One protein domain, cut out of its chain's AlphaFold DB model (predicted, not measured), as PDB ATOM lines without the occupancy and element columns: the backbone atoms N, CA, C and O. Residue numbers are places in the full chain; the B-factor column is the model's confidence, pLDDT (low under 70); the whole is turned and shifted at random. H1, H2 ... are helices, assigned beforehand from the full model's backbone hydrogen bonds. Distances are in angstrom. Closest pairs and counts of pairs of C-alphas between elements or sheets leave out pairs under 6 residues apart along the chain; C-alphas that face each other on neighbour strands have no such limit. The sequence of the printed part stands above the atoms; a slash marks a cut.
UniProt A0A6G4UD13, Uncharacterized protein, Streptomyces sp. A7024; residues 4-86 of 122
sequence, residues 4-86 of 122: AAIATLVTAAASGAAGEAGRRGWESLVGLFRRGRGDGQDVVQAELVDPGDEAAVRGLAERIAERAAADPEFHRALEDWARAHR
ATOM      1  N   ALA A   4      10.318  61.568 -15.676       86.06
ATOM      2  CA  ALA A   4      10.345  60.514 -14.660       86.06
ATOM      3  C   ALA A   4      10.908  59.200 -15.225       86.06
ATOM      4  O   ALA A   4      11.681  58.503 -14.556       86.06
ATOM      5  N   ALA A   5      10.586  58.883 -16.481       86.00
ATOM      6  CA  ALA A   5      11.214  57.781 -17.202       86.00
ATOM      7  C   ALA A   5      12.723  58.003 -17.401       86.00
ATOM      8  O   ALA A   5      13.494  57.053 -17.256       86.00
ATOM      9  N   ILE A   6      13.157  59.243 -17.658       86.81
ATOM     10  CA  ILE A   6      14.585  59.596 -17.731       86.81
ATOM     11  C   ILE A   6      15.256  59.372 -16.373       86.81
ATOM     12  O   ILE A   6      16.262  58.674 -16.313       86.81
ATOM     13  N   ALA A   7      14.683  59.869 -15.275       85.50
ATOM     14  CA  ALA A   7      15.234  59.647 -13.937       85.50
ATOM     15  C   ALA A   7      15.380  58.155 -13.606       85.50
ATOM     16  O   ALA A   7      16.444  57.714 -13.181       85.50
ATOM     17  N   THR A   8      14.354  57.359 -13.912       85.12
ATOM     18  CA  THR A   8      14.381  55.902 -13.722       85.12
ATOM     19  C   THR A   8      15.501  55.245 -14.531       85.12
ATOM     20  O   THR A   8      16.193  54.357 -14.037       85.12
ATOM     21  N   LEU A   9      15.700  55.688 -15.773       85.62
ATOM     22  CA  LEU A   9      16.735  55.183 -16.669       85.62
ATOM     23  C   LEU A   9      18.149  55.493 -16.151       85.62
ATOM     24  O   LEU A   9      19.001  54.606 -16.146       85.62
ATOM     25  N   VAL A  10      18.389  56.726 -15.693       85.06
ATOM     26  CA  VAL A  10      19.685  57.143 -15.135       85.06
ATOM     27  C   VAL A  10      19.978  56.392 -13.835       85.06
ATOM     28  O   VAL A  10      21.071  55.850 -13.687       85.06
ATOM     29  N   THR A  11      19.001  56.274 -12.930       83.38
ATOM     30  CA  THR A  11      19.154  55.494 -11.692       83.38
ATOM     31  C   THR A  11      19.441  54.024 -11.986       83.38
ATOM     32  O   THR A  11      20.345  53.456 -11.386       83.38
ATOM     33  N   ALA A  12      18.745  53.408 -12.946       82.00
ATOM     34  CA  ALA A  12      19.005  52.019 -13.327       82.00
ATOM     35  C   ALA A  12      20.426  51.821 -13.887       82.00
ATOM     36  O   ALA A  12      21.081  50.828 -13.566       82.00
ATOM     37  N   ALA A  13      20.918  52.768 -14.693       80.44
ATOM     38  CA  ALA A  13      22.289  52.744 -15.195       80.44
ATOM     39  C   ALA A  13      23.318  52.909 -14.059       80.44
ATOM     40  O   ALA A  13      24.303  52.174 -14.026       80.44
ATOM     41  N   ALA A  14      23.059  53.809 -13.103       82.06
ATOM     42  CA  ALA A  14      23.911  54.033 -11.937       82.06
ATOM     43  C   ALA A  14      23.953  52.812 -11.002       82.06
ATOM     44  O   ALA A  14      25.030  52.341 -10.647       82.06
ATOM     45  N   SER A  15      22.802  52.212 -10.677       77.25
ATOM     46  CA  SER A  15      22.733  51.006  -9.839       77.25
ATOM     47  C   SER A  15      23.427  49.796 -10.475       77.25
ATOM     48  O   SER A  15      23.945  48.934  -9.768       77.25
ATOM     49  N   GLY A  16      23.471  49.725 -11.809       74.62
ATOM     50  CA  GLY A  16      24.223  48.701 -12.532       74.62
ATOM     51  C   GLY A  16      25.741  48.923 -12.537       74.62
ATOM     52  O   GLY A  16      26.487  47.980 -12.807       74.62
ATOM     53  N   ALA A  17      26.219  50.135 -12.235       75.38
ATOM     54  CA  ALA A  17      27.625  50.518 -12.379       75.38
ATOM     55  C   ALA A  17      28.583  49.772 -11.433       75.38
ATOM     56  O   ALA A  17      29.785  49.736 -11.691       75.38
ATOM     57  N   ALA A  18      28.058  49.117 -10.390       69.75
ATOM     58  CA  ALA A  18      28.831  48.239  -9.510       69.75
ATOM     59  C   ALA A  18      29.392  46.992 -10.231       69.75
ATOM     60  O   ALA A  18      30.373  46.408  -9.775       69.75
ATOM     61  N   GLY A  19      28.794  46.580 -11.356       69.38
ATOM     62  CA  GLY A  19      29.286  45.494 -12.210       69.38
ATOM     63  C   GLY A  19      29.840  46.002 -13.542       69.38
ATOM     64  O   GLY A  19      29.442  47.055 -14.032       69.38
ATOM     65  N   GLU A  20      30.719  45.239 -14.198       67.00
ATOM     66  CA  GLU A  20      31.346  45.673 -15.462       67.00
ATOM     67  C   GLU A  20      30.341  45.944 -16.590       67.00
ATOM     68  O   GLU A  20      30.516  46.883 -17.367       67.00
ATOM     69  N   ALA A  21      29.271  45.148 -16.670       64.75
ATOM     70  CA  ALA A  21      28.226  45.327 -17.675       64.75
ATOM     71  C   ALA A  21      27.439  46.629 -17.464       64.75
ATOM     72  O   ALA A  21      27.174  47.346 -18.429       64.75
ATOM     73  N   GLY A  22      27.101  46.972 -16.218       69.75
ATOM     74  CA  GLY A  22      26.401  48.222 -15.938       69.75
ATOM     75  C   GLY A  22      27.334  49.431 -15.905       69.75
ATOM     76  O   GLY A  22      26.906  50.507 -16.306       69.75
ATOM     77  N   ARG A  23      28.626  49.263 -15.584       75.56
ATOM     78  CA  ARG A  23      29.638  50.323 -15.731       75.56
ATOM     79  C   ARG A  23      29.762  50.767 -17.186       75.56
ATOM     80  O   ARG A  23      29.729  51.960 -17.457       75.56
ATOM     81  N   ARG A  24      29.790  49.822 -18.133       78.56
ATOM     82  CA  ARG A  24      29.752  50.140 -19.574       78.56
ATOM     83  C   ARG A  24      28.451  50.832 -19.989       78.56
ATOM     84  O   ARG A  24      28.479  51.724 -20.832       78.56
ATOM     85  N   GLY A  25      27.319  50.446 -19.396       81.44
ATOM     86  CA  GLY A  25      26.035  51.129 -19.593       81.44
ATOM     87  C   GLY A  25      26.073  52.582 -19.112       81.44
ATOM     88  O   GLY A  25      25.712  53.489 -19.857       81.44
ATOM     89  N   TRP A  26      26.585  52.812 -17.904       84.12
ATOM     90  CA  TRP A  26      26.788  54.140 -17.328       84.12
ATOM     91  C   TRP A  26      27.730  55.006 -18.176       84.12
ATOM     92  O   TRP A  26      27.359  56.103 -18.588       84.12
ATOM     93  N   GLU A  27      28.907  54.485 -18.533       84.25
ATOM     94  CA  GLU A  27      29.880  55.163 -19.402       84.25
ATOM     95  C   GLU A  27      29.273  55.506 -20.776       84.25
ATOM     96  O   GLU A  27      29.474  56.606 -21.296       84.25
ATOM     97  N   SER A  28      28.469  54.608 -21.359       85.31
ATOM     98  CA  SER A  28      27.778  54.873 -22.624       85.31
ATOM     99  C   SER A  28      26.709  55.961 -22.502       85.31
ATOM    100  O   SER A  28      26.539  56.725 -23.456       85.31
ATOM    101  N   LEU A  29      25.979  56.027 -21.385       85.94
ATOM    102  CA  LEU A  29      24.978  57.064 -21.124       85.94
ATOM    103  C   LEU A  29      25.644  58.433 -20.962       85.94
ATOM    104  O   LEU A  29      25.241  59.399 -21.612       85.94
ATOM    105  N   VAL A  30      26.710  58.504 -20.160       84.81
ATOM    106  CA  VAL A  30      27.519  59.720 -20.001       84.81
ATOM    107  C   VAL A  30      28.086  60.140 -21.359       84.81
ATOM    108  O   VAL A  30      27.923  61.287 -21.769       84.81
ATOM    109  N   GLY A  31      28.642  59.207 -22.136       85.44
ATOM    110  CA  GLY A  31      29.140  59.465 -23.490       85.44
ATOM    111  C   GLY A  31      28.074  59.931 -24.492       85.44
ATOM    112  O   GLY A  31      28.391  60.656 -25.439       85.44
ATOM    113  N   LEU A  32      26.810  59.539 -24.318       86.12
ATOM    114  CA  LEU A  32      25.691  60.062 -25.103       86.12
ATOM    115  C   LEU A  32      25.369  61.505 -24.704       86.12
ATOM    116  O   LEU A  32      25.288  62.375 -25.571       86.12
ATOM    117  N   PHE A  33      25.242  61.770 -23.402       84.50
ATOM    118  CA  PHE A  33      25.009  63.116 -22.884       84.50
ATOM    119  C   PHE A  33      26.105  64.092 -23.327       84.50
ATOM    120  O   PHE A  33      25.808  65.198 -23.777       84.50
ATOM    121  N   ARG A  34      27.367  63.641 -23.326       81.50
ATOM    122  CA  ARG A  34      28.511  64.405 -23.840       81.50
ATOM    123  C   ARG A  34      28.335  64.839 -25.295       81.50
ATOM    124  O   ARG A  34      28.575  65.998 -25.623       81.50
ATOM    125  N   ARG A  35      27.915  63.912 -26.161       77.69
ATOM    126  CA  ARG A  35      27.709  64.172 -27.596       77.69
ATOM    127  C   ARG A  35      26.542  65.117 -27.855       77.69
ATOM    128  O   ARG A  35      26.648  65.960 -28.734       77.69
ATOM    129  N   GLY A  36      25.475  65.006 -27.068       74.94
ATOM    130  CA  GLY A  36      24.320  65.892 -27.180       74.94
ATOM    131  C   GLY A  36      24.584  67.316 -26.705       74.94
ATOM    132  O   GLY A  36      23.934  68.238 -27.177       74.94
ATOM    133  N   ARG A  37      25.515  67.523 -25.761       71.06
ATOM    134  CA  ARG A  37      25.646  68.823 -25.091       71.06
ATOM    135  C   ARG A  37      26.593  69.812 -25.767       71.06
ATOM    136  O   ARG A  37      26.338  71.009 -25.673       71.06
ATOM    137  N   GLY A  38      27.607  69.317 -26.477       61.28
ATOM    138  CA  GLY A  38      28.465  70.135 -27.333       61.28
ATOM    139  C   GLY A  38      29.107  71.340 -26.641       61.28
ATOM    140  O   GLY A  38      28.986  72.426 -27.171       61.28
ATOM    141  N   ASP A  39      29.736  71.170 -25.470       56.41
ATOM    142  CA  ASP A  39      30.867  71.991 -24.994       56.41
ATOM    143  C   ASP A  39      31.450  71.396 -23.693       56.41
ATOM    144  O   ASP A  39      30.763  70.697 -22.942       56.41
ATOM    145  N   GLY A  40      32.739  71.624 -23.438       56.91
ATOM    146  CA  GLY A  40      33.583  70.792 -22.568       56.91
ATOM    147  C   GLY A  40      33.308  70.845 -21.059       56.91
ATOM    148  O   GLY A  40      33.783  69.972 -20.340       56.91
ATOM    149  N   GLN A  41      32.551  71.819 -20.544       59.44
ATOM    150  CA  GLN A  41      32.414  72.007 -19.088       59.44
ATOM    151  C   GLN A  41      31.354  71.109 -18.439       59.44
ATOM    152  O   GLN A  41      31.622  70.474 -17.418       59.44
ATOM    153  N   ASP A  42      30.173  70.988 -19.047       62.41
ATOM    154  CA  ASP A  42      29.139  70.067 -18.555       62.41
ATOM    155  C   ASP A  42      29.504  68.597 -18.821       62.41
ATOM    156  O   ASP A  42      29.070  67.701 -18.099       62.41
ATOM    157  N   VAL A  43      30.352  68.361 -19.826       62.00
ATOM    158  CA  VAL A  43      30.967  67.062 -20.130       62.00
ATOM    159  C   VAL A  43      31.836  66.584 -18.968       62.00
ATOM    160  O   VAL A  43      31.660  65.462 -18.504       62.00
ATOM    161  N   VAL A  44      32.728  67.446 -18.473       61.19
ATOM    162  CA  VAL A  44      33.625  67.116 -17.355       61.19
ATOM    163  C   VAL A  44      32.830  66.880 -16.073       61.19
ATOM    164  O   VAL A  44      33.124  65.942 -15.341       61.19
ATOM    165  N   GLN A  45      31.780  67.665 -15.809       67.94
ATOM    166  CA  GLN A  45      30.942  67.429 -14.629       67.94
ATOM    167  C   GLN A  45      30.169  66.111 -14.695       67.94
ATOM    168  O   GLN A  45      30.014  65.469 -13.663       67.94
ATOM    169  N   ALA A  46      29.708  65.690 -15.877       68.31
ATOM    170  CA  ALA A  46      29.010  64.417 -16.035       68.31
ATOM    171  C   ALA A  46      29.929  63.202 -15.806       68.31
ATOM    172  O   ALA A  46      29.481  62.200 -15.262       68.31
ATOM    173  N   GLU A  47      31.210  63.288 -16.182       66.06
ATOM    174  CA  GLU A  47      32.200  62.223 -15.937       66.06
ATOM    175  C   GLU A  47      32.616  62.105 -14.468       66.06
ATOM    176  O   GLU A  47      33.051  61.041 -14.037       66.06
ATOM    177  N   LEU A  48      32.463  63.183 -13.698       74.50
ATOM    178  CA  LEU A  48      32.740  63.209 -12.262       74.50
ATOM    179  C   LEU A  48      31.554  62.734 -11.408       74.50
ATOM    180  O   LEU A  48      31.682  62.684 -10.186       74.50
ATOM    181  N   VAL A  49      30.408  62.403 -12.017       83.44
ATOM    182  CA  VAL A  49      29.255  61.867 -11.282       83.44
ATOM    183  C   VAL A  49      29.586  60.457 -10.808       83.44
ATOM    184  O   VAL A  49      29.653  59.520 -11.607       83.44
ATOM    185  N   ASP A  50      29.757  60.316  -9.496       82.50
ATOM    186  CA  ASP A  50      29.834  59.017  -8.844       82.50
ATOM    187  C   ASP A  50      28.460  58.327  -8.946       82.50
ATOM    188  O   ASP A  50      27.475  58.856  -8.420       82.50
ATOM    189  N   PRO A  51      28.347  57.159  -9.608       80.38
ATOM    190  CA  PRO A  51      27.090  56.417  -9.669       80.38
ATOM    191  C   PRO A  51      26.604  55.928  -8.290       80.38
ATOM    192  O   PRO A  51      25.442  55.543  -8.169       80.38
ATOM    193  N   GLY A  52      27.460  55.935  -7.260       81.31
ATOM    194  CA  GLY A  52      27.097  55.667  -5.867       81.31
ATOM    195  C   GLY A  52      26.525  56.872  -5.109       81.31
ATOM    196  O   GLY A  52      25.960  56.688  -4.032       81.31
ATOM    197  N   ASP A  53      26.631  58.090  -5.651       85.38
ATOM    198  CA  ASP A  53      26.054  59.300  -5.060       85.38
ATOM    199  C   ASP A  53      24.669  59.583  -5.665       85.38
ATOM    200  O   ASP A  53      24.526  60.129  -6.762       85.38
ATOM    201  N   GLU A  54      23.617  59.242  -4.919       82.75
ATOM    202  CA  GLU A  54      22.226  59.445  -5.342       82.75
ATOM    203  C   GLU A  54      21.888  60.910  -5.667       82.75
ATOM    204  O   GLU A  54      21.062  61.181  -6.548       82.75
ATOM    205  N   ALA A  55      22.504  61.877  -4.977       84.38
ATOM    206  CA  ALA A  55      22.271  63.292  -5.242       84.38
ATOM    207  C   ALA A  55      22.907  63.705  -6.574       84.38
ATOM    208  O   ALA A  55      22.266  64.399  -7.368       84.38
ATOM    209  N   ALA A  56      24.121  63.224  -6.849       85.12
ATOM    210  CA  ALA A  56      24.805  63.464  -8.114       85.12
ATOM    211  C   ALA A  56      24.079  62.790  -9.296       85.12
ATOM    212  O   ALA A  56      23.867  63.420 -10.334       85.12
ATOM    213  N   VAL A  57      23.611  61.550  -9.117       86.19
ATOM    214  CA  VAL A  57      22.824  60.798 -10.112       86.19
ATOM    215  C   VAL A  57      21.514  61.516 -10.447       86.19
ATOM    216  O   VAL A  57      21.165  61.661 -11.621       86.19
ATOM    217  N   ARG A  58      20.798  62.021  -9.437       86.19
ATOM    218  CA  ARG A  58      19.574  62.807  -9.646       86.19
ATOM    219  C   ARG A  58      19.852  64.123 -10.372       86.19
ATOM    220  O   ARG A  58      19.141  64.443 -11.322       86.19
ATOM    221  N   GLY A  59      20.913  64.835  -9.994       87.75
ATOM    222  CA  GLY A  59      21.328  66.052 -10.693       87.75
ATOM    223  C   GLY A  59      21.689  65.797 -12.161       87.75
ATOM    224  O   GLY A  59      21.388  66.620 -13.025       87.75
ATOM    225  N   LEU A  60      22.285  64.644 -12.482       87.25
ATOM    226  CA  LEU A  60      22.526  64.245 -13.871       87.25
ATOM    227  C   LEU A  60      21.213  63.966 -14.618       87.25
ATOM    228  O   LEU A  60      21.053  64.412 -15.754       87.25
ATOM    229  N   ALA A  61      20.269  63.266 -13.987       88.44
ATOM    230  CA  ALA A  61      18.966  62.975 -14.581       88.44
ATOM    231  C   ALA A  61      18.185  64.242 -14.949       88.44
ATOM    232  O   ALA A  61      17.626  64.316 -16.044       88.44
ATOM    233  N   GLU A  62      18.198  65.249 -14.078       89.38
ATOM    234  CA  GLU A  62      17.571  66.550 -14.331       89.38
ATOM    235  C   GLU A  62      18.199  67.238 -15.551       89.38
ATOM    236  O   GLU A  62      17.487  67.600 -16.487       89.38
ATOM    237  N   ARG A  63      19.536  67.303 -15.626       89.12
ATOM    238  CA  ARG A  63      20.241  67.897 -16.780       89.12
ATOM    239  C   ARG A  63      19.981  67.151 -18.092       89.12
ATOM    240  O   ARG A  63      19.950  67.779 -19.155       89.12
ATOM    241  N   ILE A  64      19.836  65.824 -18.047       88.69
ATOM    242  CA  ILE A  64      19.470  65.010 -19.215       88.69
ATOM    243  C   ILE A  64      18.027  65.312 -19.632       88.69
ATOM    244  O   ILE A  64      17.775  65.488 -20.823       88.69
ATOM    245  N   ALA A  65      17.096  65.416 -18.680       88.69
ATOM    246  CA  ALA A  65      15.698  65.735 -18.957       88.69
ATOM    247  C   ALA A  65      15.530  67.141 -19.555       88.69
ATOM    248  O   ALA A  65      14.837  67.299 -20.559       88.69
ATOM    249  N   GLU A  66      16.218  68.142 -19.003       88.94
ATOM    250  CA  GLU A  66      16.258  69.501 -19.552       88.94
ATOM    251  C   GLU A  66      16.789  69.515 -20.986       88.94
ATOM    252  O   GLU A  66      16.210  70.153 -21.867       88.94
ATOM    253  N   ARG A  67      17.872  68.772 -21.254       86.38
ATOM    254  CA  ARG A  67      18.440  68.700 -22.602       86.38
ATOM    255  C   ARG A  67      17.519  67.958 -23.570       86.38
ATOM    256  O   ARG A  67      17.369  68.419 -24.692       86.38
ATOM    257  N   ALA A  68      16.879  66.867 -23.155       88.19
ATOM    258  CA  ALA A  68      15.892  66.166 -23.980       88.19
ATOM    259  C   ALA A  68      14.681  67.054 -24.312       88.19
ATOM    260  O   ALA A  68      14.161  66.994 -25.421       88.19
ATOM    261  N   ALA A  69      14.273  67.934 -23.395       88.25
ATOM    262  CA  ALA A  69      13.222  68.910 -23.664       88.25
ATOM    263  C   ALA A  69      13.661  70.010 -24.653       88.25
ATOM    264  O   ALA A  69      12.847  70.475 -25.450       88.25
ATOM    265  N   ALA A  70      14.930  70.428 -24.607       87.94
ATOM    266  CA  ALA A  70      15.472  71.490 -25.458       87.94
ATOM    267  C   ALA A  70      15.924  71.011 -26.853       87.94
ATOM    268  O   ALA A  70      15.949  71.806 -27.791       87.94
ATOM    269  N   ASP A  71      16.295  69.737 -26.990       87.38
ATOM    270  CA  ASP A  71      16.917  69.169 -28.187       87.38
ATOM    271  C   ASP A  71      16.201  67.871 -28.620       87.38
ATOM    272  O   ASP A  71      16.437  66.797 -28.051       87.38
ATOM    273  N   PRO A  72      15.331  67.944 -29.648       87.50
ATOM    274  CA  PRO A  72      14.601  66.785 -30.156       87.50
ATOM    275  C   PRO A  72      15.492  65.684 -30.747       87.50
ATOM    276  O   PRO A  72      15.093  64.518 -30.756       87.50
ATOM    277  N   GLU A  73      16.677  66.021 -31.265       88.44
ATOM    278  CA  GLU A  73      17.615  65.031 -31.803       88.44
ATOM    279  C   GLU A  73      18.260  64.248 -30.659       88.44
ATOM    280  O   GLU A  73      18.266  63.012 -30.672       88.44
ATOM    281  N   PHE A  74      18.699  64.955 -29.616       87.69
ATOM    282  CA  PHE A  74      19.184  64.327 -28.393       87.69
ATOM    283  C   PHE A  74      18.114  63.454 -27.735       87.69
ATOM    284  O   PHE A  74      18.403  62.329 -27.326       87.69
ATOM    285  N   HIS A  75      16.867  63.931 -27.670       89.00
ATOM    286  CA  HIS A  75      15.746  63.155 -27.142       89.00
ATOM    287  C   HIS A  75      15.588  61.824 -27.884       89.00
ATOM    288  O   HIS A  75      15.455  60.772 -27.254       89.00
ATOM    289  N   ARG A  76      15.634  61.838 -29.221       88.69
ATOM    290  CA  ARG A  76      15.551  60.613 -30.031       88.69
ATOM    291  C   ARG A  76      16.731  59.682 -29.778       88.69
ATOM    292  O   ARG A  76      16.521  58.486 -29.589       88.69
ATOM    293  N   ALA A  77      17.943  60.225 -29.708       89.19
ATOM    294  CA  ALA A  77      19.140  59.445 -29.415       89.19
ATOM    295  C   ALA A  77      19.082  58.799 -28.016       89.19
ATOM    296  O   ALA A  77      19.508  57.656 -27.843       89.19
ATOM    297  N   LEU A  78      18.502  59.487 -27.027       88.88
ATOM    298  CA  LEU A  78      18.259  58.953 -25.685       88.88
ATOM    299  C   LEU A  78      17.223  57.823 -25.691       88.88
ATOM    300  O   LEU A  78      17.418  56.803 -25.030       88.88
ATOM    301  N   GLU A  79      16.148  57.955 -26.467       89.38
ATOM    302  CA  GLU A  79      15.161  56.885 -26.641       89.38
ATOM    303  C   GLU A  79      15.738  55.660 -27.363       89.38
ATOM    304  O   GLU A  79      15.428  54.527 -26.988       89.38
ATOM    305  N   ASP A  80      16.574  55.870 -28.382       88.94
ATOM    306  CA  ASP A  80      17.295  54.798 -29.076       88.94
ATOM    307  C   ASP A  80      18.263  54.087 -28.122       88.94
ATOM    308  O   ASP A  80      18.273  52.855 -28.049       88.94
ATOM    309  N   TRP A  81      19.019  54.850 -27.329       89.12
ATOM    310  CA  TRP A  81      19.917  54.302 -26.318       89.12
ATOM    311  C   TRP A  81      19.160  53.468 -25.282       89.12
ATOM    312  O   TRP A  81      19.552  52.331 -25.015       89.12
ATOM    313  N   ALA A  82      18.040  53.979 -24.763       86.69
ATOM    314  CA  ALA A  82      17.203  53.270 -23.799       86.69
ATOM    315  C   ALA A  82      16.599  51.984 -24.381       86.69
ATOM    316  O   ALA A  82      16.446  50.997 -23.666       86.69
ATOM    317  N   ARG A  83      16.269  51.963 -25.679       83.88
ATOM    318  CA  ARG A  83      15.825  50.743 -26.370       83.88
ATOM    319  C   ARG A  83      16.948  49.718 -26.511       83.88
ATOM    320  O   ARG A  83      16.691  48.538 -26.309       83.88
ATOM    321  N   ALA A  84      18.167  50.158 -26.816       80.12
ATOM    322  CA  ALA A  84      19.331  49.284 -26.962       80.12
ATOM    323  C   ALA A  84      19.857  48.732 -25.624       80.12
ATOM    324  O   ALA A  84      20.389  47.627 -25.587       80.12
ATOM    325  N   HIS A  85      19.695  49.489 -24.536       74.56
ATOM    326  CA  HIS A  85      20.171  49.133 -23.193       74.56
ATOM    327  C   HIS A  85      19.054  48.646 -22.270       74.56
ATOM    328  O   HIS A  85      19.300  48.335 -21.103       74.56
ATOM    329  N   ARG A  86      17.822  48.531 -22.781       65.75
ATOM    330  CA  ARG A  86      16.793  47.750 -22.102       65.75
ATOM    331  C   ARG A  86      17.294  46.309 -22.023       65.75
ATOM    332  O   ARG A  86      17.646  45.749 -23.063       65.75
TER     333      ARG A  86
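This is residues 4 to 86 of the 122 residues of an uncharacterized protein of Streptomyces sp. A7024 (UniProt A0A6G4UD13). What shape? H3, H2 and H5 lie side by side, and H1 and H4, crossing each other, cover one side of them. What parts? The 83 printed residues include five named helices, H1 to H5 in order, all helix. It is compact, radius of gyration of the C-alphas 11.5 A, and spans 31 by 27 by 20 A.

Which residues? H1 is residues 4 to 16, H2 20 to 37, 25.7 A long, H3 40 to 47, H4 54 to 70 and H5 72 to 85. Which ends? C-alpha 4 is at (10.345, 60.514, -14.660), C-alpha 85 at (20.171, 49.133, -23.193).

Which bundle? H1, H2 and H4 form a bundle, a helix group; H1 touches H4, closest C-alphas Ala 7 and Ala 61, 5.0 A. What else? H2 and H3 form a hairpin; H5 touches H2, closest C-alphas Gly 36 and Phe 74, 5.5 A. Every helix's O i to N i+4 pairs are within hydrogen-bond range.

Any cut? The printed part has no cut. Low confidence? pLDDT is under 70 at residues 18 to 22, 38 to 47 and 86.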